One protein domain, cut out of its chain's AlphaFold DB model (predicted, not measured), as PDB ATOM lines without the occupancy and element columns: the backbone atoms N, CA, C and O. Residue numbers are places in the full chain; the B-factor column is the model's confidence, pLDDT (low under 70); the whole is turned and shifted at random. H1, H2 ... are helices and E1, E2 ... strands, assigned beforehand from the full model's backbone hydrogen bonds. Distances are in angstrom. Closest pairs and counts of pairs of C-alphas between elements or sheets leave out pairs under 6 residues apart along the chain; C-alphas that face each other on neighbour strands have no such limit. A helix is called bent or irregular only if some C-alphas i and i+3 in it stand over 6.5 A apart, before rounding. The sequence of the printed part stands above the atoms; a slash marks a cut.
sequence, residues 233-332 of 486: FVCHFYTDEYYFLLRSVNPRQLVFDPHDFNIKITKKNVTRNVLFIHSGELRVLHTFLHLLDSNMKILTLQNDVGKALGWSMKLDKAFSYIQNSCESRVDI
ATOM      1  N   PHE A 233     205.716 262.319 195.620       70.31
ATOM      2  CA  PHE A 233     206.009 263.071 194.407       70.31
ATOM      3  C   PHE A 233     207.224 263.947 194.654       70.31
ATOM      4  O   PHE A 233     207.142 264.923 195.394       70.31
ATOM      5  N   VAL A 234     208.328 263.614 194.005       66.25
ATOM      6  CA  VAL A 234     209.526 264.438 193.954       66.25
ATOM      7  C   VAL A 234     209.461 265.275 192.689       66.25
ATOM      8  O   VAL A 234     209.337 264.748 191.580       66.25
ATOM      9  N   CYS A 235     209.513 266.590 192.852       64.88
ATOM     10  CA  CYS A 235     209.534 267.528 191.738       64.88
ATOM     11  C   CYS A 235     210.713 268.465 191.884       64.88
ATOM     12  O   CYS A 235     210.769 269.262 192.815       64.88
ATOM     13  N   HIS A 236     211.615 268.394 190.915       59.06
ATOM     14  CA  HIS A 236     212.593 269.442 190.701       59.06
ATOM     15  C   HIS A 236     211.944 270.469 189.756       59.06
ATOM     16  O   HIS A 236     211.227 270.073 188.839       59.06
ATOM     17  N   PHE A 237     212.173 271.766 189.971       56.97
ATOM     18  CA  PHE A 237     211.676 272.912 189.176       56.97
ATOM     19  C   PHE A 237     210.286 273.503 189.511       56.97
ATOM     20  O   PHE A 237     209.261 272.828 189.602       56.97
ATOM     21  N   TYR A 238     210.242 274.841 189.557       58.81
ATOM     22  CA  TYR A 238     209.033 275.667 189.672       58.81
ATOM     23  C   TYR A 238     208.389 275.940 188.298       58.81
ATOM     24  O   TYR A 238     208.362 277.076 187.822       58.81
ATOM     25  N   THR A 239     207.900 274.901 187.618       65.06
ATOM     26  CA  THR A 239     207.241 275.028 186.300       65.06
ATOM     27  C   THR A 239     205.709 275.017 186.406       65.06
ATOM     28  O   THR A 239     205.131 274.785 187.466       65.06
ATOM     29  N   ASP A 240     205.002 275.232 185.292       67.19
ATOM     30  CA  ASP A 240     203.538 275.074 185.235       67.19
ATOM     31  C   ASP A 240     203.062 273.664 185.641       67.19
ATOM     32  O   ASP A 240     201.962 273.500 186.181       67.19
ATOM     33  N   GLU A 241     203.895 272.644 185.422       70.00
ATOM     34  CA  GLU A 241     203.619 271.250 185.794       70.00
ATOM     35  C   GLU A 241     203.590 271.068 187.315       70.00
ATOM     36  O   GLU A 241     202.749 270.343 187.853       70.00
ATOM     37  N   TYR A 242     204.426 271.816 188.028       71.81
ATOM     38  CA  TYR A 242     204.406 271.841 189.479       71.81
ATOM     39  C   TYR A 242     203.071 272.386 190.023       71.81
ATOM     40  O   TYR A 242     202.415 271.775 190.875       71.81
ATOM     41  N   TYR A 243     202.589 273.503 189.471       75.38
ATOM     42  CA  TYR A 243     201.287 274.048 189.860       75.38
ATOM     43  C   TYR A 243     200.126 273.116 189.495       75.38
ATOM     44  O   TYR A 243     199.089 273.122 190.168       75.38
ATOM     45  N   PHE A 244     200.276 272.296 188.453       77.25
ATOM     46  CA  PHE A 244     199.326 271.230 188.153       77.25
ATOM     47  C   PHE A 244     199.280 270.177 189.272       77.25
ATOM     48  O   PHE A 244     198.177 269.797 189.683       77.25
ATOM     49  N   LEU A 245     200.423 269.753 189.818       78.12
ATOM     50  CA  LEU A 245     200.469 268.808 190.940       78.12
ATOM     51  C   LEU A 245     199.864 269.389 192.210       78.12
ATOM     52  O   LEU A 245     198.983 268.761 192.793       78.12
ATOM     53  N   LEU A 246     200.213 270.624 192.579       77.75
ATOM     54  CA  LEU A 246     199.584 271.309 193.716       77.75
ATOM     55  C   LEU A 246     198.051 271.303 193.638       77.75
ATOM     56  O   LEU A 246     197.359 271.234 194.660       77.75
ATOM     57  N   ARG A 247     197.497 271.357 192.422       78.62
ATOM     58  CA  ARG A 247     196.052 271.257 192.185       78.62
ATOM     59  C   ARG A 247     195.524 269.839 192.213       78.62
ATOM     60  O   ARG A 247     194.398 269.657 192.670       78.62
ATOM     61  N   SER A 248     196.303 268.868 191.764       77.81
ATOM     62  CA  SER A 248     195.820 267.521 191.464       77.81
ATOM     63  C   SER A 248     196.105 266.495 192.557       77.81
ATOM     64  O   SER A 248     195.376 265.516 192.628       77.81
ATOM     65  N   VAL A 249     197.094 266.719 193.426       79.81
ATOM     66  CA  VAL A 249     197.443 265.800 194.524       79.81
ATOM     67  C   VAL A 249     197.201 266.423 195.902       79.81
ATOM     68  O   VAL A 249     196.866 267.613 196.024       79.81
ATOM     69  N   ASN A 250     197.293 265.601 196.950       78.44
ATOM     70  CA  ASN A 250     197.322 266.088 198.325       78.44
ATOM     71  C   ASN A 250     198.704 266.721 198.584       78.44
ATOM     72  O   ASN A 250     199.708 266.063 198.328       78.44
ATOM     73  N   PRO A 251     198.785 267.973 199.074       76.31
ATOM     74  CA  PRO A 251     200.057 268.645 199.347       76.31
ATOM     75  C   PRO A 251     201.038 267.839 200.202       76.31
ATOM     76  O   PRO A 251     202.234 267.926 199.967       76.31
ATOM     77  N   ARG A 252     200.546 266.990 201.115       74.38
ATOM     78  CA  ARG A 252     201.388 266.098 201.935       74.38
ATOM     79  C   ARG A 252     202.173 265.054 201.143       74.38
ATOM     80  O   ARG A 252     203.074 264.441 201.697       74.38
ATOM     81  N   GLN A 253     201.783 264.813 199.897       76.62
ATOM     82  CA  GLN A 253     202.436 263.864 199.003       76.62
ATOM     83  C   GLN A 253     203.594 264.494 198.225       76.62
ATOM     84  O   GLN A 253     204.314 263.771 197.547       76.62
ATOM     85  N   LEU A 254     203.745 265.822 198.260       74.62
ATOM     86  CA  LEU A 254     204.766 266.542 197.501       74.62
ATOM     87  C   LEU A 254     206.024 266.727 198.348       74.62
ATOM     88  O   LEU A 254     205.940 267.185 199.485       74.62
ATOM     89  N   VAL A 255     207.176 266.413 197.764       66.75
ATOM     90  CA  VAL A 255     208.503 266.617 198.347       66.75
ATOM     91  C   VAL A 255     209.361 267.420 197.371       66.75
ATOM     92  O   VAL A 255     209.334 267.188 196.160       66.75
ATOM     93  N   PHE A 256     210.087 268.395 197.916       60.03
ATOM     94  CA  PHE A 256     210.686 269.501 197.167       60.03
ATOM     95  C   PHE A 256     212.205 269.456 197.112       60.03
ATOM     96  O   PHE A 256     212.779 269.843 196.098       60.03
ATOM     97  N   ASP A 257     212.841 268.945 198.166       56.38
ATOM     98  CA  ASP A 257     214.293 268.902 198.285       56.38
ATOM     99  C   ASP A 257     214.750 267.547 198.879       56.38
ATOM    100  O   ASP A 257     214.169 267.082 199.870       56.38
ATOM    101  N   PRO A 258     215.786 266.894 198.314       50.44
ATOM    102  CA  PRO A 258     216.486 265.772 198.951       50.44
ATOM    103  C   PRO A 258     217.005 266.052 200.377       50.44
ATOM    104  O   PRO A 258     217.229 265.119 201.144       50.44
ATOM    105  N   HIS A 259     217.205 267.312 200.765       50.78
ATOM    106  CA  HIS A 259     217.596 267.726 202.114       50.78
ATOM    107  C   HIS A 259     216.391 267.929 203.050       50.78
ATOM    108  O   HIS A 259     216.500 267.660 204.251       50.78
ATOM    109  N   ASP A 260     215.219 268.287 202.509       50.47
ATOM    110  CA  ASP A 260     213.941 268.312 203.248       50.47
ATOM    111  C   ASP A 260     213.459 266.889 203.614       50.47
ATOM    112  O   ASP A 260     212.632 266.694 204.510       50.47
ATOM    113  N   PHE A 261     214.050 265.863 202.990       48.53
ATOM    114  CA  PHE A 261     213.875 264.430 203.277       48.53
ATOM    115  C   PHE A 261     214.369 263.985 204.670       48.53
ATOM    116  O   PHE A 261     214.143 262.839 205.066       48.53
ATOM    117  N   ASN A 262     214.974 264.878 205.468       41.44
ATOM    118  CA  ASN A 262     215.227 264.621 206.895       41.44
ATOM    119  C   ASN A 262     213.933 264.435 207.718       41.44
ATOM    120  O   ASN A 262     213.984 263.987 208.871       41.44
ATOM    121  N   ILE A 263     212.755 264.684 207.128       42.62
ATOM    122  CA  ILE A 263     211.495 264.082 207.574       42.62
ATOM    123  C   ILE A 263     211.557 262.575 207.278       42.62
ATOM    124  O   ILE A 263     211.072 262.095 206.262       42.62
ATOM    125  N   LYS A 264     212.189 261.847 208.204       41.66
ATOM    126  CA  LYS A 264     212.328 260.387 208.336       41.66
ATOM    127  C   LYS A 264     211.286 259.549 207.569       41.66
ATOM    128  O   LYS A 264     210.384 258.951 208.171       41.66
ATOM    129  N   ILE A 265     211.481 259.378 206.262       43.25
ATOM    130  CA  ILE A 265     210.949 258.226 205.537       43.25
ATOM    131  C   ILE A 265     211.815 257.046 205.966       43.25
ATOM    132  O   ILE A 265     212.850 256.727 205.393       43.25
ATOM    133  N   THR A 266     211.437 256.443 207.087       47.72
ATOM    134  CA  THR A 266     211.982 255.146 207.481       47.72
ATOM    135  C   THR A 266     211.281 254.068 206.663       47.72
ATOM    136  O   THR A 266     210.100 254.223 206.344       47.72
ATOM    137  N   LYS A 267     211.948 252.932 206.411       44.81
ATOM    138  CA  LYS A 267     211.350 251.727 205.791       44.81
ATOM    139  C   LYS A 267     210.013 251.279 206.423       44.81
ATOM    140  O   LYS A 267     209.316 250.457 205.851       44.81
ATOM    141  N   LYS A 268     209.644 251.800 207.603       40.31
ATOM    142  CA  LYS A 268     208.383 251.524 208.308       40.31
ATOM    143  C   LYS A 268     207.189 252.401 207.891       40.31
ATOM    144  O   LYS A 268     206.069 252.038 208.228       40.31
ATOM    145  N   ASN A 269     207.395 253.530 207.206       39.88
ATOM    146  CA  ASN A 269     206.347 254.542 206.969       39.88
ATOM    147  C   ASN A 269     205.739 254.523 205.554       39.88
ATOM    148  O   ASN A 269     204.855 255.327 205.268       39.88
ATOM    149  N   VAL A 270     206.195 253.634 204.670       45.28
ATOM    150  CA  VAL A 270     205.704 253.534 203.288       45.28
ATOM    151  C   VAL A 270     204.880 252.261 203.172       45.28
ATOM    152  O   VAL A 270     205.416 251.161 203.165       45.28
ATOM    153  N   THR A 271     203.558 252.413 203.160       45.56
ATOM    154  CA  THR A 271     202.606 251.293 203.141       45.56
ATOM    155  C   THR A 271     201.977 251.097 201.747       45.56
ATOM    156  O   THR A 271     201.393 250.050 201.472       45.56
ATOM    157  N   ARG A 272     202.217 252.033 200.804       53.53
ATOM    158  CA  ARG A 272     202.098 251.813 199.348       53.53
ATOM    159  C   ARG A 272     203.316 252.297 198.571       53.53
ATOM    160  O   ARG A 272     203.863 253.362 198.818       53.53
ATOM    161  N   ASN A 273     203.662 251.494 197.576       63.12
ATOM    162  CA  ASN A 273     204.958 251.429 196.926       63.12
ATOM    163  C   ASN A 273     205.022 252.218 195.607       63.12
ATOM    164  O   ASN A 273     205.324 251.603 194.594       63.12
ATOM    165  N   VAL A 274     204.677 253.509 195.519       64.25
ATOM    166  CA  VAL A 274     204.949 254.243 194.258       64.25
ATOM    167  C   VAL A 274     205.580 255.608 194.508       64.25
ATOM    168  O   VAL A 274     204.953 256.498 195.087       64.25
ATOM    169  N   LEU A 275     206.821 255.755 194.048       72.06
ATOM    170  CA  LEU A 275     207.586 256.991 194.016       72.06
ATOM    171  C   LEU A 275     207.476 257.610 192.621       72.06
ATOM    172  O   LEU A 275     207.776 256.983 191.609       72.06
ATOM    173  N   PHE A 276     207.053 258.861 192.578       75.50
ATOM    174  CA  PHE A 276     206.925 259.651 191.368       75.50
ATOM    175  C   PHE A 276     208.058 260.660 191.318       75.50
ATOM    176  O   PHE A 276     208.125 261.544 192.166       75.50
ATOM    177  N   ILE A 277     208.924 260.555 190.320       74.00
ATOM    178  CA  ILE A 277     210.031 261.477 190.098       74.00
ATOM    179  C   ILE A 277     209.765 262.207 188.792       74.00
ATOM    180  O   ILE A 277     209.797 261.636 187.703       74.00
ATOM    181  N   HIS A 278     209.487 263.498 188.903       74.81
ATOM    182  CA  HIS A 278     209.345 264.370 187.750       74.81
ATOM    183  C   HIS A 278     210.565 265.278 187.662       74.81
ATOM    184  O   HIS A 278     210.688 266.242 188.420       74.81
ATOM    185  N   SER A 279     211.485 264.939 186.763       72.62
ATOM    186  CA  SER A 279     212.699 265.710 186.526       72.62
ATOM    187  C   SER A 279     213.174 265.507 185.097       72.62
ATOM    188  O   SER A 279     213.341 264.374 184.658       72.62
ATOM    189  N   GLY A 280     213.468 266.603 184.396       71.62
ATOM    190  CA  GLY A 280     214.175 266.534 183.116       71.62
ATOM    191  C   GLY A 280     215.627 266.058 183.251       71.62
ATOM    192  O   GLY A 280     216.198 265.571 182.283       71.62
ATOM    193  N   GLU A 281     216.213 266.158 184.448       77.44
ATOM    194  CA  GLU A 281     217.593 265.756 184.724       77.44
ATOM    195  C   GLU A 281     217.647 264.397 185.421       77.44
ATOM    196  O   GLU A 281     217.001 264.188 186.457       77.44
ATOM    197  N   LEU A 282     218.463 263.492 184.882       82.75
ATOM    198  CA  LEU A 282     218.663 262.159 185.442       82.75
ATOM    199  C   LEU A 282     219.381 262.183 186.802       82.75
ATOM    200  O   LEU A 282     219.052 261.390 187.682       82.75
ATOM    201  N   ARG A 283     220.242 263.183 187.035       81.94
ATOM    202  CA  ARG A 283     220.916 263.419 188.323       81.94
ATOM    203  C   ARG A 283     219.979 263.443 189.519       81.94
ATOM    204  O   ARG A 283     220.345 263.012 190.607       81.94
ATOM    205  N   VAL A 284     218.770 263.970 189.326       79.12
ATOM    206  CA  VAL A 284     217.773 264.031 190.396       79.12
ATOM    207  C   VAL A 284     217.388 262.619 190.818       79.12
ATOM    208  O   VAL A 284     217.382 262.349 192.010       79.12
ATOM    209  N   LEU A 285     217.136 261.709 189.868       81.31
ATOM    210  CA  LEU A 285     216.854 260.301 190.159       81.31
ATOM    211  C   LEU A 285     218.045 259.627 190.855       81.31
ATOM    212  O   LEU A 285     217.836 258.944 191.857       81.31
ATOM    213  N   HIS A 286     219.271 259.871 190.379       84.00
ATOM    214  CA  HIS A 286     220.497 259.314 190.960       84.00
ATOM    215  C   HIS A 286     220.622 259.630 192.462       84.00
ATOM    216  O   HIS A 286     220.849 258.721 193.261       84.00
ATOM    217  N   THR A 287     220.342 260.870 192.885       80.06
ATOM    218  CA  THR A 287     220.367 261.266 194.308       80.06
ATOM    219  C   THR A 287     219.452 260.410 195.194       80.06
ATOM    220  O   THR A 287     219.732 260.243 196.381       80.06
ATOM    221  N   PHE A 288     218.382 259.826 194.643       77.00
ATOM    222  CA  PHE A 288     217.443 258.997 195.401       77.00
ATOM    223  C   PHE A 288     217.726 257.499 195.333       77.00
ATOM    224  O   PHE A 288     217.177 256.790 196.171       77.00
ATOM    225  N   LEU A 289     218.557 257.003 194.405       84.12
ATOM    226  CA  LEU A 289     218.692 255.562 194.131       84.12
ATOM    227  C   LEU A 289     218.962 254.727 195.391       84.12
ATOM    228  O   LEU A 289     218.277 253.727 195.609       84.12
ATOM    229  N   HIS A 290     219.859 255.197 196.261       80.69
ATOM    230  CA  HIS A 290     220.235 254.531 197.515       80.69
ATOM    231  C   HIS A 290     219.091 254.401 198.544       80.69
ATOM    232  O   HIS A 290     219.177 253.601 199.477       80.69
ATOM    233  N   LEU A 291     218.021 255.192 198.405       75.62
ATOM    234  CA  LEU A 291     216.832 255.143 199.264       75.62
ATOM    235  C   LEU A 291     215.757 254.190 198.727       75.62
ATOM    236  O   LEU A 291     214.807 253.880 199.449       75.62
ATOM    237  N   LEU A 292     215.880 253.751 197.471       81.50
ATOM    238  CA  LEU A 292     214.864 252.954 196.789       81.50
ATOM    239  C   LEU A 292     215.040 251.475 197.114       81.50
ATOM    240  O   LEU A 292     216.139 250.930 197.028       81.50
ATOM    241  N   ASP A 293     213.935 250.812 197.442       76.88
ATOM    242  CA  ASP A 293     213.901 249.364 197.626       76.88
ATOM    243  C   ASP A 293     213.165 248.660 196.478       76.88
ATOM    244  O   ASP A 293     212.490 249.280 195.658       76.88
ATOM    245  N   SER A 294     213.304 247.337 196.417       73.06
ATOM    246  CA  SER A 294     212.704 246.504 195.371       73.06
ATOM    247  C   SER A 294     211.176 246.435 195.423       73.06
ATOM    248  O   SER A 294     210.560 246.016 194.440       73.06
ATOM    249  N   ASN A 295     210.560 246.821 196.544       73.19
ATOM    250  CA  ASN A 295     209.113 246.836 196.689       73.19
ATOM    251  C   ASN A 295     208.518 248.107 196.085       73.19
ATOM    252  O   ASN A 295     207.374 248.047 195.637       73.19
ATOM    253  N   MET A 296     209.271 249.215 196.055       78.44
ATOM    254  CA  MET A 296     208.885 250.484 195.432       78.44
ATOM    255  C   MET A 296     208.721 250.355 193.913       78.44
ATOM    256  O   MET A 296     209.539 249.758 193.220       78.44
ATOM    257  N   LYS A 297     207.662 250.976 193.394       83.12
ATOM    258  CA  LYS A 297     207.421 251.215 191.971       83.12
ATOM    259  C   LYS A 297     207.807 252.651 191.655       83.12
ATOM    260  O   LYS A 297     207.440 253.563 192.392       83.12
ATOM    261  N   ILE A 298     208.523 252.883 190.573       86.38
ATOM    262  CA  ILE A 298     209.049 254.211 190.257       86.38
ATOM    263  C   ILE A 298     208.435 254.689 188.952       86.38
ATOM    264  O   ILE A 298     208.533 254.013 187.934       86.38
ATOM    265  N   LEU A 299     207.805 255.861 188.964       85.94
ATOM    266  CA  LEU A 299     207.488 256.579 187.736       85.94
ATOM    267  C   LEU A 299     208.483 257.713 187.573       85.94
ATOM    268  O   LEU A 299     208.449 258.662 188.350       85.94
ATOM    269  N   THR A 300     209.312 257.635 186.542       86.81
ATOM    270  CA  THR A 300     210.190 258.731 186.150       86.81
ATOM    271  C   THR A 300     209.738 259.320 184.818       86.81
ATOM    272  O   THR A 300     209.365 258.589 183.902       86.81
ATOM    273  N   LEU A 301     209.706 260.648 184.730       85.19
ATOM    274  CA  LEU A 301     209.189 261.392 183.580       85.19
ATOM    275  C   LEU A 301     210.239 262.382 183.077       85.19
ATOM    276  O   LEU A 301     210.992 262.931 183.872       85.19
ATOM    277  N   GLN A 302     210.221 262.663 181.770       78.19
ATOM    278  CA  GLN A 302     211.041 263.667 181.065       78.19
ATOM    279  C   GLN A 302     212.562 263.441 181.004       78.19
ATOM    280  O   GLN A 302     213.164 263.875 180.020       78.19
ATOM    281  N   ASN A 303     213.182 262.758 181.968       84.25
ATOM    282  CA  ASN A 303     214.570 262.304 181.839       84.25
ATOM    283  C   ASN A 303     214.699 261.102 180.890       84.25
ATOM    284  O   ASN A 303     213.703 260.538 180.430       84.25
ATOM    285  N   ASP A 304     215.939 260.723 180.586       84.81
ATOM    286  CA  ASP A 304     216.239 259.669 179.612       84.81
ATOM    287  C   ASP A 304     215.660 258.312 180.027       84.81
ATOM    288  O   ASP A 304     214.984 257.668 179.235       84.81
ATOM    289  N   VAL A 305     215.736 257.946 181.305       87.56
ATOM    290  CA  VAL A 305     215.073 256.734 181.819       87.56
ATOM    291  C   VAL A 305     213.561 256.777 181.599       87.56
ATOM    292  O   VAL A 305     212.954 255.793 181.178       87.56
ATOM    293  N   GLY A 306     212.928 257.926 181.847       88.38
ATOM    294  CA  GLY A 306     211.504 258.112 181.585       88.38
ATOM    295  C   GLY A 306     211.169 257.913 180.111       88.38
ATOM    296  O   GLY A 306     210.175 257.261 179.796       88.38
ATOM    297  N   LYS A 307     212.007 258.414 179.199       86.31
ATOM    298  CA  LYS A 307     211.838 258.216 177.751       86.31
ATOM    299  C   LYS A 307     212.003 256.746 177.359       86.31
ATOM    300  O   LYS A 307     211.136 256.253 176.635       86.31
ATOM    301  N   ALA A 308     213.018 256.056 177.883       85.44
ATOM    302  CA  ALA A 308     213.239 254.621 177.676       85.44
ATOM    303  C   ALA A 308     212.033 253.786 178.146       85.44
ATOM    304  O   ALA A 308     211.568 252.891 177.447       85.44
ATOM    305  N   LEU A 309     211.417 254.172 179.268       87.69
ATOM    306  CA  LEU A 309     210.178 253.579 179.787       87.69
ATOM    307  C   LEU A 309     208.902 254.036 179.046       87.69
ATOM    308  O   LEU A 309     207.788 253.707 179.458       87.69
ATOM    309  N   GLY A 310     209.024 254.812 177.966       86.31
ATOM    310  CA  GLY A 310     207.910 255.261 177.128       86.31
ATOM    311  C   GLY A 310     207.195 256.534 177.602       86.31
ATOM    312  O   GLY A 310     206.220 256.957 176.975       86.31
ATOM    313  N   TRP A 311     207.678 257.197 178.651       87.44
ATOM    314  CA  TRP A 311     207.120 258.429 179.214       87.44
ATOM    315  C   TRP A 311     207.685 259.714 178.600       87.44
ATOM    316  O   TRP A 311     207.958 260.696 179.293       87.44
ATOM    317  N   SER A 312     207.797 259.757 177.271       82.12
ATOM    318  CA  SER A 312     208.163 260.975 176.532       82.12
ATOM    319  C   SER A 312     206.956 261.913 176.363       82.12
ATOM    320  O   SER A 312     206.491 262.211 175.260       82.12
ATOM    321  N   MET A 313     206.346 262.320 177.478       83.00
ATOM    322  CA  MET A 313     205.179 263.203 177.483       83.00
ATOM    323  C   MET A 313     205.156 264.123 178.703       83.00
ATOM    324  O   MET A 313     205.806 263.873 179.713       83.00
ATOM    325  N   LYS A 314     204.368 265.197 178.603       81.62
ATOM    326  CA  LYS A 314     204.130 266.123 179.715       81.62
ATOM    327  C   LYS A 314     203.420 265.438 180.879       81.62
ATOM    328  O   LYS A 314     202.666 264.480 180.683       81.62
ATOM    329  N   LEU A 315     203.622 265.980 182.076       79.69
ATOM    330  CA  LEU A 315     203.122 265.414 183.328       79.69
ATOM    331  C   LEU A 315     201.600 265.192 183.333       79.69
ATOM    332  O   LEU A 315     201.110 264.135 183.727       79.69
ATOM    333  N   ASP A 316     200.836 266.169 182.846       75.94
ATOM    334  CA  ASP A 316     199.372 266.122 182.781       75.94
ATOM    335  C   ASP A 316     198.850 264.992 181.875       75.94
ATOM    336  O   ASP A 316     197.846 264.332 182.183       75.94
ATOM    337  N   LYS A 317     199.557 264.740 180.767       82.19
ATOM    338  CA  LYS A 317     199.296 263.617 179.866       82.19
ATOM    339  C   LYS A 317     199.696 262.292 180.503       82.19
ATOM    340  O   LYS A 317     198.876 261.379 180.484       82.19
ATOM    341  N   ALA A 318     200.874 262.203 181.124       82.69
ATOM    342  CA  ALA A 318     201.334 260.987 181.801       82.69
ATOM    343  C   ALA A 318     200.316 260.514 182.849       82.69
ATOM    344  O   ALA A 318     199.888 259.361 182.844       82.69
ATOM    345  N   PHE A 319     199.799 261.438 183.660       78.88
ATOM    346  CA  PHE A 319     198.752 261.167 184.649       78.88
ATOM    347  C   PHE A 319     197.436 260.666 184.044       78.88
ATOM    348  O   PHE A 319     196.681 259.953 184.702       78.88
ATOM    349  N   SER A 320     197.131 261.040 182.802       77.50
ATOM    350  CA  SER A 320     195.933 260.555 182.108       77.50
ATOM    351  C   SER A 320     196.089 259.109 181.614       77.50
ATOM    352  O   SER A 320     195.081 258.451 181.355       77.50
ATOM    353  N   TYR A 321     197.324 258.610 181.521       80.81
ATOM    354  CA  TYR A 321     197.652 257.290 180.981       80.81
ATOM    355  C   TYR A 321     198.311 256.337 181.967       80.81
ATOM    356  O   TYR A 321     198.467 255.167 181.650       80.81
ATOM    357  N   ILE A 322     198.667 256.787 183.163       78.44
ATOM    358  CA  ILE A 322     199.348 255.944 184.147       78.44
ATOM    359  C   ILE A 322     198.558 254.689 184.542       78.44
ATOM    360  O   ILE A 322     199.148 253.656 184.826       78.44
ATOM    361  N   GLN A 323     197.226 254.724 184.489       74.38
ATOM    362  CA  GLN A 323     196.396 253.528 184.692       74.38
ATOM    363  C   GLN A 323     196.605 252.446 183.610       74.38
ATOM    364  O   GLN A 323     196.240 251.298 183.823       74.38
ATOM    365  N   ASN A 324     197.190 252.818 182.468       79.25
ATOM    366  CA  ASN A 324     197.579 251.925 181.375       79.25
ATOM    367  C   ASN A 324     199.068 251.539 181.454       79.25
ATOM    368  O   ASN A 324     199.604 250.967 180.504       79.25
ATOM    369  N   SER A 325     199.763 251.919 182.529       82.50
ATOM    370  CA  SER A 325     201.149 251.511 182.734       82.50
ATOM    371  C   SER A 325     201.231 250.035 183.108       82.50
ATOM    372  O   SER A 325     200.292 249.460 183.659       82.50
ATOM    373  N   CYS A 326     202.367 249.426 182.799       84.56
ATOM    374  CA  CYS A 326     202.747 248.118 183.309       84.56
ATOM    375  C   CYS A 326     204.008 248.253 184.159       84.56
ATOM    376  O   CYS A 326     204.713 249.259 184.095       84.56
ATOM    377  N   GLU A 327     204.285 247.245 184.971       87.38
ATOM    378  CA  GLU A 327     205.523 247.181 185.742       87.38
ATOM    379  C   GLU A 327     206.631 246.586 184.875       87.38
ATOM    380  O   GLU A 327     206.420 245.582 184.198       87.38
ATOM    381  N   SER A 328     207.796 247.222 184.904       88.12
ATOM    382  CA  SER A 328     209.043 246.739 184.322       88.12
ATOM    383  C   SER A 328     210.054 246.549 185.429       88.12
ATOM    384  O   SER A 328     210.126 247.369 186.347       88.12
ATOM    385  N   ARG A 329     210.872 245.509 185.320       90.75
ATOM    386  CA  ARG A 329     212.125 245.458 186.065       90.75
ATOM    387  C   ARG A 329     213.133 246.357 185.353       90.75
ATOM    388  O   ARG A 329     213.027 246.553 184.144       90.75
ATOM    389  N   VAL A 330     214.000 246.991 186.133       91.94
ATOM    390  CA  VAL A 330     215.113 247.797 185.633       91.94
ATOM    391  C   VAL A 330     216.340 247.497 186.480       91.94
ATOM    392  O   VAL A 330     216.279 247.625 187.707       91.94
ATOM    393  N   ASP A 331     217.422 247.092 185.837       94.75
ATOM    394  CA  ASP A 331     218.713 246.810 186.437       94.75
ATOM    395  C   ASP A 331     219.345 248.083 186.992       94.75
ATOM    396  O   ASP A 331     219.228 249.178 186.438       94.75
ATOM    397  N   ILE A 332     219.992 247.923 188.139       94.94
ATOM    398  CA  ILE A 332     220.805 248.930 188.803       94.94
ATOM    399  C   ILE A 332     222.229 248.424 188.775       94.94
ATOM    400  O   ILE A 332     222.526 247.334 189.268       94.94
TER     401      ILE A 332
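Overview. This is residues 233 to 332 of the 486 residues of an uncharacterized protein of Entamoeba invadens IP1 (UniProt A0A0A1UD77). A small three-stranded sheet, with E2 in its middle, makes the core; H2 and H3 cover one face, while H1 and H4 only graze the sheet. The long strand E4 runs beyond E3, and a wide loop between H1 and E2 bulges out, with residues 259 to 264 sticking out free. The printed part has 100 residues with four named helices and four named strands, in the order E1 H1 E2 H2 E3 H3 H4 E4; the class is mixed, helices and strands. The sheet runs E1 E2 E3, parallel throughout. The whole is compact, with a radius of gyration of the C-alphas of 13.1 A and spans of 32 by 31 by 25 A.

Arrangement. Start at edge strand E1, residues 233 to 235, parallel to inner strand E2, residues 274 to 279, at 10 degrees; N 234 and O 276 are 2.8 A apart, within hydrogen-bond range. E2 is parallel to edge strand E3, residues 297 to 302, at 16 degrees, with N 275 and O 297 at 2.8 A. H1, residues 240 to 248, only grazes the sheet. E1, H1 and E2 form a strand-helix-strand unit, two parallel neighbour strands with a helix between, with a left-handed crossover. H2, residues 282 to 291, is over E2 at a height of 9.5 A over the sheet, along the strands at 16 degrees on the local plane; the closest C-alphas, of Ile 277 and Leu 285, are 6.9 A apart. E2, H2 and E3 form another such unit, with a right-handed crossover. H3, residues 304 to 308, is on the same face as H2, at a height of 4.6 A. H4, residues 315 to 324, only grazes the sheet and only just touches H1, with 3 pairs of C-alphas within 8 A, the closest being Glu 241 and Leu 315 at 6.4 A. E4, residues 325 to 332, pairs with no named strand; its closest C-alpha pair with E3 is Glu 327 and Lys 297, at 7.7 A. Every O i to N i+4 pair is within hydrogen-bond range in H1 and H3, against 3 of 6 in H2 and 4 of 6 in H4.

Along the chain. Find C-alpha 233 at (206.009, 263.071, 194.407), where E1 begins. H1 spans 12.5 A, E2 15.9 A from C-alpha 274 at (204.949, 254.243, 194.258), H2 15.6 A, E3 16.9 A and H4 14.7 A. H2 and H4 are irregular: C-alphas 287 and 290, and C-alphas 320 and 323, are each 7.5 A apart. E4 spans 20.7 A and ends at C-alpha 332, (220.805, 248.930, 188.803).

Size, cuts and confidence. The C-alphas farthest apart, of Arg 247 and Asp 331, are 33.8 A apart. The printed part has no cut. The link from H1 to E2, 25 residues, is long; residues 254 to 255 in it pair, parallel, with residues 233 to 234 of E1. Mean pLDDT of the printed part is 73.2, and residues 234 to 240 and 255 to 274 are under 70.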